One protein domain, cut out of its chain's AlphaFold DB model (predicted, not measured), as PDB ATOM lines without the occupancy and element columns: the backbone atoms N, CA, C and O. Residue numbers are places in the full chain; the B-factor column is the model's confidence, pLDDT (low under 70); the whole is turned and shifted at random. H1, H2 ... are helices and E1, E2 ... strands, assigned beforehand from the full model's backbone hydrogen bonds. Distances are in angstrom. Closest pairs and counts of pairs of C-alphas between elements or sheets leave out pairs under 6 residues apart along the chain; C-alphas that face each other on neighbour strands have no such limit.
ATOM      1  N   THR A 189     -33.356  -5.793  -9.152       62.53
ATOM      2  CA  THR A 189     -34.374  -6.055  -8.123       62.53
ATOM      3  C   THR A 189     -35.599  -6.848  -8.589       62.53
ATOM      4  O   THR A 189     -36.314  -7.384  -7.745       62.53
ATOM      5  N   SER A 190     -35.852  -6.931  -9.899       67.38
ATOM      6  CA  SER A 190     -37.032  -7.578 -10.487       67.38
ATOM      7  C   SER A 190     -36.812  -8.979 -11.070       67.38
ATOM      8  O   SER A 190     -37.804  -9.634 -11.378       67.38
ATOM      9  N   ARG A 191     -35.560  -9.432 -11.267       79.25
ATOM     10  CA  ARG A 191     -35.261 -10.744 -11.898       79.25
ATOM     11  C   ARG A 191     -34.053 -11.491 -11.329       79.25
ATOM     12  O   ARG A 191     -33.939 -12.694 -11.558       79.25
ATOM     13  N   VAL A 192     -33.155 -10.825 -10.598       82.81
ATOM     14  CA  VAL A 192     -31.958 -11.460 -10.023       82.81
ATOM     15  C   VAL A 192     -31.976 -11.336  -8.505       82.81
ATOM     16  O   VAL A 192     -31.905 -10.240  -7.949       82.81
ATOM     17  N   ALA A 193     -32.008 -12.475  -7.822       86.31
ATOM     18  CA  ALA A 193     -31.698 -12.540  -6.406       86.31
ATOM     19  C   ALA A 193     -30.175 -12.474  -6.242       86.31
ATOM     20  O   ALA A 193     -29.478 -13.436  -6.548       86.31
ATOM     21  N   LEU A 194     -29.639 -11.354  -5.757       86.25
ATOM     22  CA  LEU A 194     -28.237 -11.275  -5.344       86.25
ATOM     23  C   LEU A 194     -28.131 -11.536  -3.837       86.25
ATOM     24  O   LEU A 194     -28.680 -10.783  -3.025       86.25
ATOM     25  N   MET A 195     -27.447 -12.616  -3.453       86.94
ATOM     26  CA  MET A 195     -27.113 -12.890  -2.054       86.94
ATOM     27  C   MET A 195     -25.850 -12.126  -1.664       86.94
ATOM     28  O   MET A 195     -24.891 -12.075  -2.426       86.94
ATOM     29  N   ASN A 196     -25.850 -11.537  -0.466       86.94
ATOM     30  CA  ASN A 196     -24.648 -10.921   0.091       86.94
ATOM     31  C   ASN A 196     -23.664 -12.002   0.576       86.94
ATOM     32  O   ASN A 196     -24.091 -13.119   0.880       86.94
ATOM     33  N   ALA A 197     -22.373 -11.676   0.660       86.25
ATOM     34  CA  ALA A 197     -21.306 -12.660   0.869       86.25
ATOM     35  C   ALA A 197     -21.496 -13.487   2.158       86.25
ATOM     36  O   ALA A 197     -21.504 -14.718   2.109       86.25
ATOM     37  N   ILE A 198     -21.882 -12.829   3.258       84.81
ATOM     38  CA  ILE A 198     -22.261 -13.478   4.527       84.81
ATOM     39  C   ILE A 198     -23.360 -14.541   4.327       84.81
ATOM     40  O   ILE A 198     -23.285 -15.635   4.888       84.81
ATOM     41  N   SER A 199     -24.395 -14.257   3.522       85.00
ATOM     42  CA  SER A 199     -25.460 -15.238   3.250       85.00
ATOM     43  C   SER A 199     -24.974 -16.381   2.351       85.00
ATOM     44  O   SER A 199     -25.461 -17.504   2.497       85.00
ATOM     45  N   SER A 200     -24.029 -16.128   1.438       87.12
ATOM     46  CA  SER A 200     -23.375 -17.169   0.630       87.12
ATOM     47  C   SER A 200     -22.546 -18.115   1.506       87.12
ATOM     48  O   SER A 200     -22.679 -19.334   1.395       87.12
ATOM     49  N   HIS A 201     -21.758 -17.585   2.446       83.62
ATOM     50  CA  HIS A 201     -21.019 -18.397   3.417       83.62
ATOM     51  C   HIS A 201     -21.958 -19.196   4.326       83.62
ATOM     52  O   HIS A 201     -21.728 -20.383   4.564       83.62
ATOM     53  N   GLN A 202     -23.065 -18.598   4.780       82.56
ATOM     54  CA  GLN A 202     -24.098 -19.323   5.526       82.56
ATOM     55  C   GLN A 202     -24.723 -20.462   4.707       82.56
ATOM     56  O   GLN A 202     -24.990 -21.519   5.274       82.56
ATOM     57  N   LEU A 203     -24.915 -20.299   3.393       79.94
ATOM     58  CA  LEU A 203     -25.412 -21.365   2.517       79.94
ATOM     59  C   LEU A 203     -24.488 -22.579   2.482       79.94
ATOM     60  O   LEU A 203     -24.944 -23.706   2.682       79.94
ATOM     61  N   ILE A 204     -23.198 -22.345   2.282       81.88
ATOM     62  CA  ILE A 204     -22.204 -23.414   2.176       81.88
ATOM     63  C   ILE A 204     -22.031 -24.110   3.533       81.88
ATOM     64  O   ILE A 204     -22.115 -25.337   3.622       81.88
ATOM     65  N   LYS A 205     -21.938 -23.337   4.627       82.69
ATOM     66  CA  LYS A 205     -21.932 -23.872   6.000       82.69
ATOM     67  C   LYS A 205     -23.178 -24.725   6.283       82.69
ATOM     68  O   LYS A 205     -23.060 -25.793   6.880       82.69
ATOM     69  N   LEU A 206     -24.365 -24.314   5.827       78.56
ATOM     70  CA  LEU A 206     -25.589 -25.107   5.985       78.56
ATOM     71  C   LEU A 206     -25.542 -26.421   5.203       78.56
ATOM     72  O   LEU A 206     -25.923 -27.436   5.780       78.56
ATOM     73  N   CYS A 207     -25.055 -26.433   3.959       77.81
ATOM     74  CA  CYS A 207     -24.870 -27.680   3.208       77.81
ATOM     75  C   CYS A 207     -23.946 -28.651   3.953       77.81
ATOM     76  O   CYS A 207     -24.259 -29.831   4.094       77.81
ATOM     77  N   ARG A 208     -22.818 -28.143   4.462       75.19
ATOM     78  CA  ARG A 208     -21.791 -28.946   5.132       75.19
ATOM     79  C   ARG A 208     -22.244 -29.525   6.473       75.19
ATOM     80  O   ARG A 208     -21.925 -30.671   6.777       75.19
ATOM     81  N   PHE A 209     -22.950 -28.740   7.289       78.12
ATOM     82  CA  PHE A 209     -23.268 -29.113   8.674       78.12
ATOM     83  C   PHE A 209     -24.703 -29.599   8.896       78.12
ATOM     84  O   PHE A 209     -25.009 -30.065   9.992       78.12
ATOM     85  N   THR A 210     -25.591 -29.512   7.901       74.81
ATOM     86  CA  THR A 210     -26.969 -29.994   8.053       74.81
ATOM     87  C   THR A 210     -27.073 -31.472   7.679       74.81
ATOM     88  O   THR A 210     -26.921 -31.808   6.502       74.81
ATOM     89  N   PRO A 211     -27.417 -32.372   8.621       69.00
ATOM     90  CA  PRO A 211     -27.681 -33.761   8.279       69.00
ATOM     91  C   PRO A 211     -28.838 -33.839   7.284       69.00
ATOM     92  O   PRO A 211     -29.882 -33.209   7.474       69.00
ATOM     93  N   CYS A 212     -28.683 -34.649   6.244       70.75
ATOM     94  CA  CYS A 212     -29.803 -35.019   5.391       70.75
ATOM     95  C   CYS A 212     -30.530 -36.226   5.991       70.75
ATOM     96  O   CYS A 212     -29.902 -37.171   6.464       70.75
ATOM     97  N   ASN A 213     -31.860 -36.214   5.953       74.00
ATOM     98  CA  ASN A 213     -32.645 -37.422   6.195       74.00
ATOM     99  C   ASN A 213     -32.552 -38.383   4.993       74.00
ATOM    100  O   ASN A 213     -31.999 -38.044   3.947       74.00
ATOM    101  N   SER A 214     -33.149 -39.571   5.116       69.38
ATOM    102  CA  SER A 214     -33.169 -40.605   4.067       69.38
ATOM    103  C   SER A 214     -33.751 -40.154   2.718       69.38
ATOM    104  O   SER A 214     -33.479 -40.786   1.702       69.38
ATOM    105  N   ASN A 215     -34.505 -39.051   2.680       66.19
ATOM    106  CA  ASN A 215     -35.055 -38.467   1.453       66.19
ATOM    107  C   ASN A 215     -34.148 -37.373   0.849       66.19
ATOM    108  O   ASN A 215     -34.546 -36.693  -0.098       66.19
ATOM    109  N   GLY A 216     -32.950 -37.158   1.403       65.69
ATOM    110  CA  GLY A 216     -32.024 -36.104   0.985       65.69
ATOM    111  C   GLY A 216     -32.471 -34.690   1.368       65.69
ATOM    112  O   GLY A 216     -32.000 -33.731   0.767       65.69
ATOM    113  N   ARG A 217     -33.403 -34.541   2.322       67.56
ATOM    114  CA  ARG A 217     -33.839 -33.226   2.825       67.56
ATOM    115  C   ARG A 217     -33.100 -32.867   4.116       67.56
ATOM    116  O   ARG A 217     -32.904 -33.763   4.940       67.56
ATOM    117  N   PRO A 218     -32.759 -31.586   4.342       68.06
ATOM    118  CA  PRO A 218     -32.165 -31.130   5.590       68.06
ATOM    119  C   PRO A 218     -33.064 -31.468   6.784       68.06
ATOM    120  O   PRO A 218     -34.285 -31.309   6.723       68.06
ATOM    121  N   THR A 219     -32.459 -31.931   7.876       66.62
ATOM    122  CA  THR A 219     -33.157 -32.153   9.153       66.62
ATOM    123  C   THR A 219     -33.415 -30.854   9.918       66.62
ATOM    124  O   THR A 219     -34.316 -30.811  10.753       66.62
ATOM    125  N   THR A 220     -32.668 -29.787   9.620       72.38
ATOM    126  CA  THR A 220     -32.850 -28.448  10.194       72.38
ATOM    127  C   THR A 220     -33.591 -27.527   9.222       72.38
ATOM    128  O   THR A 220     -33.533 -27.677   8.001       72.38
ATOM    129  N   SER A 221     -34.321 -26.545   9.754       68.62
ATOM    130  CA  SER A 221     -34.970 -25.526   8.925       68.62
ATOM    131  C   SER A 221     -33.950 -24.508   8.414       68.62
ATOM    132  O   SER A 221     -33.276 -23.867   9.224       68.62
ATOM    133  N   LEU A 222     -33.903 -24.286   7.098       71.50
ATOM    134  CA  LEU A 222     -33.107 -23.211   6.497       71.50
ATOM    135  C   LEU A 222     -33.496 -21.827   7.065       71.50
ATOM    136  O   LEU A 222     -34.673 -21.594   7.367       71.50
ATOM    137  N   PRO A 223     -32.555 -20.865   7.154       76.75
ATOM    138  CA  PRO A 223     -32.860 -19.492   7.541       76.75
ATOM    139  C   PRO A 223     -33.963 -18.887   6.667       76.75
ATOM    140  O   PRO A 223     -33.924 -18.972   5.438       76.75
ATOM    141  N   ARG A 224     -34.941 -18.220   7.297       77.38
ATOM    142  CA  ARG A 224     -36.160 -17.723   6.623       77.38
ATOM    143  C   ARG A 224     -35.879 -16.886   5.370       77.38
ATOM    144  O   ARG A 224     -36.594 -17.024   4.385       77.38
ATOM    145  N   LYS A 225     -34.838 -16.040   5.393       75.88
ATOM    146  CA  LYS A 225     -34.439 -15.195   4.251       75.88
ATOM    147  C   LYS A 225     -34.029 -16.040   3.039       75.88
ATOM    148  O   LYS A 225     -34.489 -15.781   1.933       75.88
ATOM    149  N   MET A 226     -33.229 -17.079   3.267       75.94
ATOM    150  CA  MET A 226     -32.761 -18.000   2.228       75.94
ATOM    151  C   MET A 226     -33.901 -18.879   1.724       75.94
ATOM    152  O   MET A 226     -34.088 -18.995   0.520       75.94
ATOM    153  N   SER A 227     -34.724 -19.414   2.635       77.12
ATOM    154  CA  SER A 227     -35.930 -20.175   2.283       77.12
ATOM    155  C   SER A 227     -36.919 -19.356   1.443       77.12
ATOM    156  O   SER A 227     -37.590 -19.931   0.586       77.12
ATOM    157  N   LYS A 228     -37.008 -18.034   1.656       81.94
ATOM    158  CA  LYS A 228     -37.815 -17.146   0.809       81.94
ATOM    159  C   LYS A 228     -37.207 -17.010  -0.588       81.94
ATOM    160  O   LYS A 228     -37.895 -17.324  -1.547       81.94
ATOM    161  N   ILE A 229     -35.930 -16.622  -0.695       79.25
ATOM    162  CA  ILE A 229     -35.215 -16.488  -1.983       79.25
ATOM    163  C   ILE A 229     -35.346 -17.776  -2.817       79.25
ATOM    164  O   ILE A 229     -35.710 -17.719  -3.985       79.25
ATOM    165  N   LEU A 230     -35.151 -18.934  -2.181       73.62
ATOM    166  CA  LEU A 230     -35.395 -20.267  -2.740       73.62
ATOM    167  C   LEU A 230     -36.804 -20.451  -3.311       73.62
ATOM    168  O   LEU A 230     -36.963 -20.896  -4.443       73.62
ATOM    169  N   THR A 231     -37.829 -20.133  -2.518       76.69
ATOM    170  CA  THR A 231     -39.233 -20.297  -2.922       76.69
ATOM    171  C   THR A 231     -39.569 -19.368  -4.087       76.69
ATOM    172  O   THR A 231     -40.217 -19.791  -5.044       76.69
ATOM    173  N   ASP A 232     -39.091 -18.127  -4.028       79.69
ATOM    174  CA  ASP A 232     -39.297 -17.085  -5.035       79.69
ATOM    175  C   ASP A 232     -38.605 -17.425  -6.381       79.69
ATOM    176  O   ASP A 232     -39.149 -17.099  -7.438       79.69
ATOM    177  N   LEU A 233     -37.456 -18.122  -6.341       77.06
ATOM    178  CA  LEU A 233     -36.734 -18.667  -7.506       77.06
ATOM    179  C   LEU A 233     -37.414 -19.913  -8.092       77.06
ATOM    180  O   LEU A 233     -37.740 -19.946  -9.272       77.06
ATOM    181  N   VAL A 234     -37.665 -20.943  -7.276       73.62
ATOM    182  CA  VAL A 234     -38.213 -22.231  -7.753       73.62
ATOM    183  C   VAL A 234     -39.647 -22.097  -8.271       73.62
ATOM    184  O   VAL A 234     -40.055 -22.824  -9.175       73.62
ATOM    185  N   SER A 235     -40.424 -21.154  -7.735       71.44
ATOM    186  CA  SER A 235     -41.752 -20.832  -8.271       71.44
ATOM    187  C   SER A 235     -41.719 -19.992  -9.554       71.44
ATOM    188  O   SER A 235     -42.771 -19.811 -10.167       71.44
ATOM    189  N   GLY A 236     -40.556 -19.450  -9.943       68.19
ATOM    190  CA  GLY A 236     -40.418 -18.466 -11.021       68.19
ATOM    191  C   GLY A 236     -41.226 -17.183 -10.783       68.19
ATOM    192  O   GLY A 236     -41.545 -16.473 -11.733       68.19
ATOM    193  N   ALA A 237     -41.634 -16.912  -9.537       69.81
ATOM    194  CA  ALA A 237     -42.594 -15.856  -9.226       69.81
ATOM    195  C   ALA A 237     -41.956 -14.468  -9.086       69.81
ATOM    196  O   ALA A 237     -42.663 -13.470  -9.227       69.81
ATOM    197  N   ALA A 238     -40.654 -14.395  -8.778       73.81
ATOM    198  CA  ALA A 238     -39.954 -13.119  -8.597       73.81
ATOM    199  C   ALA A 238     -38.494 -13.084  -9.082       73.81
ATOM    200  O   ALA A 238     -37.965 -11.990  -9.257       73.81
ATOM    201  N   TYR A 239     -37.835 -14.228  -9.302       80.38
ATOM    202  CA  TYR A 239     -36.448 -14.259  -9.776       80.38
ATOM    203  C   TYR A 239     -36.226 -15.399 -10.775       80.38
ATOM    204  O   TYR A 239     -36.698 -16.512 -10.559       80.38
ATOM    205  N   ASP A 240     -35.454 -15.124 -11.823       83.38
ATOM    206  CA  ASP A 240     -34.964 -16.108 -12.795       83.38
ATOM    207  C   ASP A 240     -33.519 -16.537 -12.483       83.38
ATOM    208  O   ASP A 240     -33.100 -17.642 -12.824       83.38
ATOM    209  N   TYR A 241     -32.753 -15.660 -11.821       86.44
ATOM    210  CA  TYR A 241     -31.332 -15.858 -11.546       86.44
ATOM    211  C   TYR A 241     -30.997 -15.691 -10.064       86.44
ATOM    212  O   TYR A 241     -31.533 -14.808  -9.388       86.44
ATOM    213  N   LEU A 242     -30.039 -16.483  -9.586       88.00
ATOM    214  CA  LEU A 242     -29.387 -16.323  -8.290       88.00
ATOM    215  C   LEU A 242     -27.908 -15.993  -8.497       88.00
ATOM    216  O   LEU A 242     -27.173 -16.798  -9.065       88.00
ATOM    217  N   GLY A 243     -27.470 -14.833  -8.014       89.94
ATOM    218  CA  GLY A 243     -26.057 -14.475  -7.934       89.94
ATOM    219  C   GLY A 243     -25.514 -14.672  -6.522       89.94
ATOM    220  O   GLY A 243     -26.112 -14.203  -5.550       89.94
ATOM    221  N   LEU A 244     -24.368 -15.343  -6.427       90.88
ATOM    222  CA  LEU A 244     -23.584 -15.538  -5.212       90.88
ATOM    223  C   LEU A 244     -22.188 -14.944  -5.432       90.88
ATOM    224  O   LEU A 244     -21.588 -15.151  -6.487       90.88
ATOM    225  N   ILE A 245     -21.642 -14.279  -4.418       92.00
ATOM    226  CA  ILE A 245     -20.191 -14.082  -4.291       92.00
ATOM    227  C   ILE A 245     -19.737 -14.883  -3.074       92.00
ATOM    228  O   ILE A 245     -20.419 -14.869  -2.044       92.00
ATOM    229  N   VAL A 246     -18.647 -15.631  -3.232       91.00
ATOM    230  CA  VAL A 246     -18.137 -16.612  -2.269       91.00
ATOM    231  C   VAL A 246     -16.649 -16.367  -2.057       91.00
ATOM    232  O   VAL A 246     -15.893 -16.250  -3.020       91.00
ATOM    233  N   GLY A 247     -16.235 -16.290  -0.799       90.06
ATOM    234  CA  GLY A 247     -14.839 -16.308  -0.399       90.06
ATOM    235  C   GLY A 247     -14.316 -17.739  -0.427       90.06
ATOM    236  O   GLY A 247     -14.961 -18.661   0.074       90.06
ATOM    237  N   VAL A 248     -13.150 -17.929  -1.034       88.25
ATOM    238  CA  VAL A 248     -12.463 -19.221  -1.094       88.25
ATOM    239  C   VAL A 248     -11.028 -19.058  -0.612       88.25
ATOM    240  O   VAL A 248     -10.425 -17.990  -0.720       88.25
ATOM    241  N   GLN A 249     -10.472 -20.137  -0.080       86.12
ATOM    242  CA  GLN A 249      -9.049 -20.266   0.174       86.12
ATOM    243  C   GLN A 249      -8.409 -21.021  -0.986       86.12
ATOM    244  O   GLN A 249      -8.656 -22.210  -1.184       86.12
ATOM    245  N   VAL A 250      -7.568 -20.327  -1.741       82.00
ATOM    246  CA  VAL A 250      -6.648 -20.916  -2.710       82.00
ATOM    247  C   VAL A 250      -5.358 -21.273  -1.982       82.00
ATOM    248  O   VAL A 250      -4.757 -20.446  -1.294       82.00
ATOM    249  N   SER A 251      -4.926 -22.517  -2.148       78.88
ATOM    250  CA  SER A 251      -3.697 -23.056  -1.568       78.88
ATOM    251  C   SER A 251      -2.956 -23.930  -2.581       78.88
ATOM    252  O   SER A 251      -3.560 -24.444  -3.521       78.88
ATOM    253  N   GLY A 252      -1.647 -24.109  -2.396       71.81
ATOM    254  CA  GLY A 252      -0.805 -24.892  -3.308       71.81
ATOM    255  C   GLY A 252      -0.173 -24.075  -4.448       71.81
ATOM    256  O   GLY A 252      -0.371 -22.861  -4.536       71.81
ATOM    257  N   PRO A 253       0.650 -24.721  -5.294       66.06
ATOM    258  CA  PRO A 253       1.320 -24.071  -6.414       66.06
ATOM    259  C   PRO A 253       0.324 -23.702  -7.520       66.06
ATOM    260  O   PRO A 253      -0.704 -24.354  -7.693       66.06
ATOM    261  N   ARG A 254       0.668 -22.684  -8.318       58.38
ATOM    262  CA  ARG A 254      -0.198 -22.112  -9.367       58.38
ATOM    263  C   ARG A 254      -0.695 -23.134 -10.401       58.38
ATOM    264  O   ARG A 254      -1.782 -22.958 -10.940       58.38
ATOM    265  N   ASP A 255       0.079 -24.196 -10.624       57.44
ATOM    266  CA  ASP A 255      -0.197 -25.250 -11.611       57.44
ATOM    267  C   ASP A 255      -0.991 -26.442 -11.035       57.44
ATOM    268  O   ASP A 255      -1.520 -27.256 -11.788       57.44
ATOM    269  N   ALA A 256      -1.100 -26.547  -9.703       59.31
ATOM    270  CA  ALA A 256      -1.952 -27.517  -9.005       59.31
ATOM    271  C   ALA A 256      -2.674 -26.864  -7.800       59.31
ATOM    272  O   ALA A 256      -2.458 -27.260  -6.649       59.31
ATOM    273  N   PRO A 257      -3.507 -25.838  -8.048       61.66
ATOM    274  CA  PRO A 257      -4.156 -25.048  -7.012       61.66
ATOM    275  C   PRO A 257      -5.343 -25.806  -6.412       61.66
ATOM    276  O   PRO A 257      -6.238 -26.271  -7.121       61.66
ATOM    277  N   VAL A 258      -5.392 -25.878  -5.085       66.88
ATOM    278  CA  VAL A 258      -6.536 -26.391  -4.330       66.88
ATOM    279  C   VAL A 258      -7.332 -25.201  -3.810       66.88
ATOM    280  O   VAL A 258      -6.950 -24.564  -2.824       66.88
ATOM    281  N   ALA A 259      -8.436 -24.900  -4.494       67.81
ATOM    282  CA  ALA A 259      -9.445 -23.952  -4.042       67.81
ATOM    283  C   ALA A 259     -10.455 -24.666  -3.125       67.81
ATOM    284  O   ALA A 259     -11.020 -25.700  -3.482       67.81
ATOM    285  N   SER A 260     -10.668 -24.117  -1.932       70.25
ATOM    286  CA  SER A 260     -11.441 -24.725  -0.846       70.25
ATOM    287  C   SER A 260     -12.319 -23.679  -0.161       70.25
ATOM    288  O   SER A 260     -11.886 -22.541   0.001       70.25
ATOM    289  N   ILE A 261     -13.528 -24.040   0.281       67.75
ATOM    290  CA  ILE A 261     -14.360 -23.159   1.129       67.75
ATOM    291  C   ILE A 261     -14.244 -23.564   2.609       67.75
ATOM    292  O   ILE A 261     -14.786 -22.908   3.495       67.75
ATOM    293  N   LEU A 262     -13.444 -24.593   2.918       58.22
ATOM    294  CA  LEU A 262     -13.161 -25.061   4.279       58.22
ATOM    295  C   LEU A 262     -12.365 -24.052   5.132       58.22
ATOM    296  O   LEU A 262     -12.019 -24.371   6.270       58.22
ATOM    297  N   ALA A 263     -12.072 -22.877   4.577       54.56
ATOM    298  CA  ALA A 263     -11.426 -21.754   5.221       54.56
ATOM    299  C   ALA A 263     -12.118 -21.371   6.541       54.56
ATOM    300  O   ALA A 263     -13.350 -21.341   6.637       54.56
ATOM    301  N   HIS A 264     -11.323 -20.996   7.543       63.69
ATOM    302  CA  HIS A 264     -11.827 -20.055   8.540       63.69
ATOM    303  C   HIS A 264     -12.085 -18.716   7.828       63.69
ATOM    304  O   HIS A 264     -11.498 -18.456   6.779       63.69
ATOM    305  N   GLU A 265     -12.948 -17.850   8.366       62.56
ATOM    306  CA  GLU A 265     -13.209 -16.538   7.737       62.56
ATOM    307  C   GLU A 265     -11.903 -15.731   7.567       62.56
ATOM    308  O   GLU A 265     -11.719 -15.059   6.556       62.56
ATOM    309  N   ASP A 266     -10.943 -15.932   8.476       67.06
ATOM    310  CA  ASP A 266      -9.594 -15.356   8.451       67.06
ATOM    311  C   ASP A 266      -8.642 -15.954   7.391       67.06
ATOM    312  O   ASP A 266      -7.568 -15.402   7.158       67.06
ATOM    313  N   SER A 267      -8.986 -17.088   6.760       75.75
ATOM    314  CA  SER A 267      -8.160 -17.746   5.731       75.75
ATOM    315  C   SER A 267      -8.740 -17.668   4.313       75.75
ATOM    316  O   SER A 267      -8.176 -18.260   3.389       75.75
ATOM    317  N   ILE A 268      -9.814 -16.896   4.117       81.69
ATOM    318  CA  ILE A 268     -10.283 -16.470   2.791       81.69
ATOM    319  C   ILE A 268      -9.210 -15.571   2.164       81.69
ATOM    320  O   ILE A 268      -8.847 -14.536   2.719       81.69
ATOM    321  N   ASN A 269      -8.710 -15.957   0.991       84.31
ATOM    322  CA  ASN A 269      -7.664 -15.229   0.263       84.31
ATOM    323  C   ASN A 269      -7.974 -15.088  -1.237       84.31
ATOM    324  O   ASN A 269      -7.069 -14.861  -2.035       84.31
ATOM    325  N   HIS A 270      -9.236 -15.285  -1.622       88.94
ATOM    326  CA  HIS A 270      -9.731 -15.121  -2.984       88.94
ATOM    327  C   HIS A 270     -11.261 -15.000  -2.987       88.94
ATOM    328  O   HIS A 270     -11.935 -15.529  -2.101       88.94
ATOM    329  N   TRP A 271     -11.816 -14.331  -3.996       91.69
ATOM    330  CA  TRP A 271     -13.258 -14.130  -4.165       91.69
ATOM    331  C   TRP A 271     -13.707 -14.608  -5.544       91.69
ATOM    332  O   TRP A 271     -13.138 -14.215  -6.562       91.69
ATOM    333  N   VAL A 272     -14.762 -15.422  -5.572       92.50
ATOM    334  CA  VAL A 272     -15.316 -16.014  -6.798       92.50
ATOM    335  C   VAL A 272     -16.799 -15.684  -6.926       92.50
ATOM    336  O   VAL A 272     -17.508 -15.534  -5.927       92.50
ATOM    337  N   ALA A 273     -17.279 -15.563  -8.162       92.69
ATOM    338  CA  ALA A 273     -18.667 -15.234  -8.459       92.69
ATOM    339  C   ALA A 273     -19.375 -16.409  -9.141       92.69
ATOM    340  O   ALA A 273     -18.851 -17.031 -10.068       92.69
ATOM    341  N   VAL A 274     -20.599 -16.689  -8.699       91.94
ATOM    342  CA  VAL A 274     -21.456 -17.741  -9.249       91.94
ATOM    343  C   VAL A 274     -22.784 -17.128  -9.666       91.94
ATOM    344  O   VAL A 274     -23.419 -16.427  -8.880       91.94
ATOM    345  N   LEU A 275     -23.226 -17.418 -10.887       91.19
ATOM    346  CA  LEU A 275     -24.560 -17.070 -11.369       91.19
ATOM    347  C   LEU A 275     -25.297 -18.346 -11.772       91.19
ATOM    348  O   LEU A 275     -24.866 -19.065 -12.671       91.19
ATOM    349  N   ILE A 276     -26.417 -18.610 -11.110       88.56
ATOM    350  CA  ILE A 276     -27.290 -19.754 -11.365       88.56
ATOM    351  C   ILE A 276     -28.529 -19.250 -12.101       88.56
ATOM    352  O   ILE A 276     -29.207 -18.342 -11.622       88.56
ATOM    353  N   ASP A 277     -28.830 -19.840 -13.251       88.06
ATOM    354  CA  ASP A 277     -30.083 -19.653 -13.981       88.06
ATOM    355  C   ASP A 277     -31.060 -20.759 -13.568       88.06
ATOM    356  O   ASP A 277     -30.862 -21.941 -13.873       88.06
ATOM    357  N   ALA A 278     -32.109 -20.368 -12.846       82.62
ATOM    358  CA  ALA A 278     -33.112 -21.281 -12.311       82.62
ATOM    359  C   ALA A 278     -34.025 -21.864 -13.404       82.62
ATOM    360  O   ALA A 278     -34.606 -22.931 -13.214       82.62
ATOM    361  N   CYS A 279     -34.154 -21.187 -14.550       80.56
ATOM    362  CA  CYS A 279     -34.976 -21.638 -15.669       80.56
ATOM    363  C   CYS A 279     -34.233 -22.632 -16.565       80.56
ATOM    364  O   CYS A 279     -34.825 -23.622 -16.996       80.56
ATOM    365  N   SER A 280     -32.955 -22.375 -16.860       82.38
ATOM    366  CA  SER A 280     -32.151 -23.232 -17.744       82.38
ATOM    367  C   SER A 280     -31.366 -24.328 -17.022       82.38
ATOM    368  O   SER A 280     -30.770 -25.163 -17.698       82.38
ATOM    369  N   MET A 281     -31.384 -24.370 -15.681       79.69
ATOM    370  CA  MET A 281     -30.563 -25.295 -14.881       79.69
ATOM    371  C   MET A 281     -29.068 -25.155 -15.221       79.69
ATOM    372  O   MET A 281     -28.340 -26.145 -15.333       79.69
ATOM    373  N   THR A 282     -28.596 -23.920 -15.420       85.88
ATOM    374  CA  THR A 282     -27.185 -23.648 -15.733       85.88
ATOM    375  C   THR A 282     -26.500 -22.899 -14.604       85.88
ATOM    376  O   THR A 282     -27.070 -21.992 -13.998       85.88
ATOM    377  N   MET A 283     -25.256 -23.286 -14.323       89.44
ATOM    378  CA  MET A 283     -24.383 -22.564 -13.407       89.44
ATOM    379  C   MET A 283     -23.200 -22.000 -14.189       89.44
ATOM    380  O   MET A 283     -22.462 -22.725 -14.862       89.44
ATOM    381  N   LYS A 284     -23.024 -20.687 -14.073       91.62
ATOM    382  CA  LYS A 284     -21.877 -19.946 -14.586       91.62
ATOM    383  C   LYS A 284     -20.949 -19.637 -13.422       91.62
ATOM    384  O   LYS A 284     -21.380 -19.050 -12.432       91.62
ATOM    385  N   TYR A 285     -19.691 -20.031 -13.559       91.62
ATOM    386  CA  TYR A 285     -18.641 -19.793 -12.571       91.62
ATOM    387  C   TYR A 285     -17.617 -18.811 -13.144       91.62
ATOM    388  O   TYR A 285     -17.128 -19.020 -14.258       91.62
ATOM    389  N   ALA A 286     -17.321 -17.749 -12.399       89.62
ATOM    390  CA  ALA A 286     -16.384 -16.700 -12.774       89.62
ATOM    391  C   ALA A 286     -15.323 -16.514 -11.681       89.62
ATOM    392  O   ALA A 286     -15.635 -16.288 -10.510       89.62
ATOM    393  N   ASP A 287     -14.064 -16.601 -12.098       86.19
ATOM    394  CA  ASP A 287     -12.884 -16.594 -11.242       86.19
ATOM    395  C   ASP A 287     -11.754 -15.871 -11.985       86.19
ATOM    396  O   ASP A 287     -11.362 -16.284 -13.077       86.19
ATOM    397  N   SER A 288     -11.255 -14.775 -11.413       83.81
ATOM    398  CA  SER A 288     -10.214 -13.930 -12.016       83.81
ATOM    399  C   SER A 288      -8.826 -14.575 -12.046       83.81
ATOM    400  O   SER A 288      -7.940 -14.087 -12.748       83.81
ATOM    401  N   LEU A 289      -8.629 -15.666 -11.302       81.81
ATOM    402  CA  LEU A 289      -7.413 -16.477 -11.288       81.81
ATOM    403  C   LEU A 289      -7.576 -17.773 -12.104       81.81
ATOM    404  O   LEU A 289      -6.636 -18.560 -12.189       81.81
ATOM    405  N   PHE A 290      -8.733 -17.955 -12.756       81.81
ATOM    406  CA  PHE A 290      -9.069 -19.066 -13.658       81.81
ATOM    407  C   PHE A 290      -9.033 -20.463 -13.023       81.81
ATOM    408  O   PHE A 290      -8.984 -21.469 -13.737       81.81
ATOM    409  N   TYR A 291      -9.101 -20.552 -11.695       84.44
ATOM    410  CA  TYR A 291      -9.147 -21.835 -11.004       84.44
ATOM    411  C   TYR A 291     -10.433 -22.615 -11.322       84.44
ATOM    412  O   TYR A 291     -11.451 -22.024 -11.696       84.44
ATOM    413  N   PRO A 292     -10.407 -23.959 -11.228       85.44
ATOM    414  CA  PRO A 292     -11.621 -24.757 -11.326       85.44
ATOM    415  C   PRO A 292     -12.560 -24.444 -10.156       85.44
ATOM    416  O   PRO A 292     -12.118 -24.080  -9.065       85.44
ATOM    417  N   ILE A 293     -13.863 -24.640 -10.368       87.62
ATOM    418  CA  ILE A 293     -14.855 -24.510  -9.297       87.62
ATOM    419  C   ILE A 293     -14.508 -25.453  -8.125       87.62
ATOM    420  O   ILE A 293     -14.276 -26.644  -8.360       87.62
ATOM    421  N   PRO A 294     -14.490 -24.973  -6.865       87.06
ATOM    422  CA  PRO A 294     -14.316 -25.844  -5.708       87.06
ATOM    423  C   PRO A 294     -15.408 -26.917  -5.675       87.06
ATOM    424  O   PRO A 294     -16.596 -26.603  -5.777       87.06
ATOM    425  N   SER A 295     -15.035 -28.179  -5.466       82.75
ATOM    426  CA  SER A 295     -15.998 -29.291  -5.403       82.75
ATOM    427  C   SER A 295     -17.026 -29.125  -4.274       82.75
ATOM    428  O   SER A 295     -18.174 -29.535  -4.419       82.75
ATOM    429  N   GLU A 296     -16.652 -28.462  -3.177       81.00
ATOM    430  CA  GLU A 296     -17.564 -28.076  -2.093       81.00
ATOM    431  C   GLU A 296     -18.586 -27.008  -2.527       81.00
ATOM    432  O   GLU A 296     -19.733 -27.043  -2.075       81.00
ATOM    433  N   LEU A 297     -18.209 -26.086  -3.423       86.44
ATOM    434  CA  LEU A 297     -19.105 -25.045  -3.941       86.44
ATOM    435  C   LEU A 297     -20.167 -25.673  -4.832       86.44
ATOM    436  O   LEU A 297     -21.361 -25.436  -4.650       86.44
ATOM    437  N   ASP A 298     -19.712 -26.521  -5.751       86.25
ATOM    438  CA  ASP A 298     -20.569 -27.300  -6.631       86.25
ATOM    439  C   ASP A 298     -21.532 -28.188  -5.830       86.25
ATOM    440  O   ASP A 298     -22.752 -28.066  -5.964       86.25
ATOM    441  N   ALA A 299     -21.007 -28.995  -4.900       82.81
ATOM    442  CA  ALA A 299     -21.820 -29.826  -4.019       82.81
ATOM    443  C   ALA A 299     -22.845 -29.006  -3.216       82.81
ATOM    444  O   ALA A 299     -23.985 -29.446  -3.063       82.81
ATOM    445  N   SER A 300     -22.484 -27.801  -2.757       83.81
ATOM    446  CA  SER A 300     -23.390 -26.905  -2.026       83.81
ATOM    447  C   SER A 300     -24.526 -26.365  -2.893       83.81
ATOM    448  O   SER A 300     -25.677 -26.356  -2.453       83.81
ATOM    449  N   VAL A 301     -24.234 -25.952  -4.131       83.12
ATOM    450  CA  VAL A 301     -25.247 -25.482  -5.091       83.12
ATOM    451  C   VAL A 301     -26.168 -26.629  -5.516       83.12
ATOM    452  O   VAL A 301     -27.394 -26.485  -5.488       83.12
ATOM    453  N   GLN A 302     -25.598 -27.794  -5.827       81.75
ATOM    454  CA  GLN A 302     -26.334 -29.015  -6.158       81.75
ATOM    455  C   GLN A 302     -27.241 -29.457  -5.002       81.75
ATOM    456  O   GLN A 302     -28.422 -29.740  -5.213       81.75
ATOM    457  N   TRP A 303     -26.734 -29.493  -3.767       80.56
ATOM    458  CA  TRP A 303     -27.517 -29.818  -2.571       80.56
ATOM    459  C   TRP A 303     -28.682 -28.847  -2.382       80.56
ATOM    460  O   TRP A 303     -29.832 -29.276  -2.288       80.56
ATOM    461  N   TRP A 304     -28.394 -27.544  -2.400       77.75
ATOM    462  CA  TRP A 304     -29.377 -26.476  -2.222       77.75
ATOM    463  C   TRP A 304     -30.529 -26.575  -3.224       77.75
ATOM    464  O   TRP A 304     -31.700 -26.477  -2.844       77.75
ATOM    465  N   TRP A 305     -30.204 -26.858  -4.487       76.12
ATOM    466  CA  TRP A 305     -31.188 -27.066  -5.542       76.12
ATOM    467  C   TRP A 305     -32.054 -28.310  -5.306       76.12
ATOM    468  O   TRP A 305     -33.286 -28.243  -5.332       76.12
ATOM    469  N   ASN A 306     -31.416 -29.443  -4.999       75.81
ATOM    470  CA  ASN A 306     -32.065 -30.741  -4.807       75.81
ATOM    471  C   ASN A 306     -33.080 -30.786  -3.646       75.81
ATOM    472  O   ASN A 306     -33.956 -31.653  -3.629       75.81
ATOM    473  N   ILE A 307     -32.990 -29.870  -2.676       70.69
ATOM    474  CA  ILE A 307     -33.976 -29.759  -1.589       70.69
ATOM    475  C   ILE A 307     -35.322 -29.237  -2.106       70.69
ATOM    476  O   ILE A 307     -36.378 -29.654  -1.618       70.69
ATOM    477  N   HIS A 308     -35.284 -28.312  -3.070       63.72
ATOM    478  CA  HIS A 308     -36.421 -27.461  -3.431       63.72
ATOM    479  C   HIS A 308     -36.971 -27.698  -4.834       63.72
ATOM    480  O   HIS A 308     -38.165 -27.481  -5.037       63.72
ATOM    481  N   ALA A 309     -36.167 -28.242  -5.744       63.47
ATOM    482  CA  ALA A 309     -36.640 -28.983  -6.903       63.47
ATOM    483  C   ALA A 309     -36.603 -30.490  -6.572       63.47
ATOM    484  O   ALA A 309     -35.718 -31.194  -7.066       63.47
ATOM    485  N   PRO A 310     -37.516 -31.024  -5.723       52.53
ATOM    486  CA  PRO A 310     -37.638 -32.470  -5.614       52.53
ATOM    487  C   PRO A 310     -37.901 -32.987  -7.026       52.53
ATOM    488  O   PRO A 310     -38.757 -32.418  -7.712       52.53
TER     489      PRO A 310
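Overview. This is residues 189 to 310 of the 504 residues of an uncharacterized protein of Fistulina hepatica ATCC 64428 (UniProt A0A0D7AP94). A strongly twisted sheet is built round the long strand E2, with H3 and H2 over one face, H2 near the end where E2 begins. H1 stands beside the sheet and reaches from E2 to H3, while the hairpin E2 and E3 extends the other end. The printed part has 122 residues with three named helices and five named strands; along the chain E1 comes first, H1 and H2 follow, then the other four strands, and H3 comes last; the class is mixed, helices and strands, and in the branched sheet E1 and E2 are parallel neighbours, while E2 and E3, E2 and E4, and E4 and E5 are antiparallel neighbours. The whole is compact, with a radius of gyration of the C-alphas of 14.6 A and spans of 43 by 33 by 23 A.

Arrangement. E1, residues 192 to 194, is parallel to E2, residues 241 to 251, with N 193 and O 241 at 2.8 A. H1, residues 197 to 209, and H2, residues 224 to 234, come between them in a strand-helix-strand unit, two parallel neighbour strands joined through helices, with a right-handed crossover. H1 is on the sheet, its closest C-alphas to E2 being Ala 197 and Ile 245, 5.5 A apart. H2 is on the sheet at a height of 10.3 A, only just over E1 and E2, with three C-alphas falling on each. On one side of E2 lie E1 and E3, residues 258 to 260; on the other side lies E4, residues 270 to 277. E2 and E3 form an antiparallel hairpin, with N 251 and O 258 at 3.0 A. E2 and E4 are antiparallel, with N 244 and O 274 at 2.8 A. E4 forms a second hairpin with E5, residues 282 to 286, where N 284 and O 275 are 2.8 A apart. H3, residues 295 to 308, is over E4 and E5 at a height of 10.7 A, on the same face as H2. H1 touches H3 with residues 203 to 208 alone, about perpendicular at 83 degrees; the closest C-alphas, Cys 207 and Ser 300, are 5.5 A apart. H2 and H3 only just touch, with 3 pairs of C-alphas within 8 A; the closest are Val 234 and His 308, 7.0 A. Every O i to N i+4 pair is within hydrogen-bond range in H1 and H2, and 9 of 10 in H3.

Along the chain. E1 begins at C-alpha 192 (-31.958, -11.460, -10.023). H1 is 18.3 A long, H2 15.2 A, E2 30.3 A, E4 23.6 A, E5 13.2 A and H3 20.6 A. H3 ends at C-alpha 308 (-36.421, -27.461, -3.431).

Size, cuts and confidence. The C-alphas farthest apart, Ala 237 and Pro 253, are 44.8 A apart. The printed part has no cut. H1 to H2 is a long link of 14 residues. Mean pLDDT of the printed part is 78.2; residues under 70 include 214 to 219, 253 to 259 and 261 to 266.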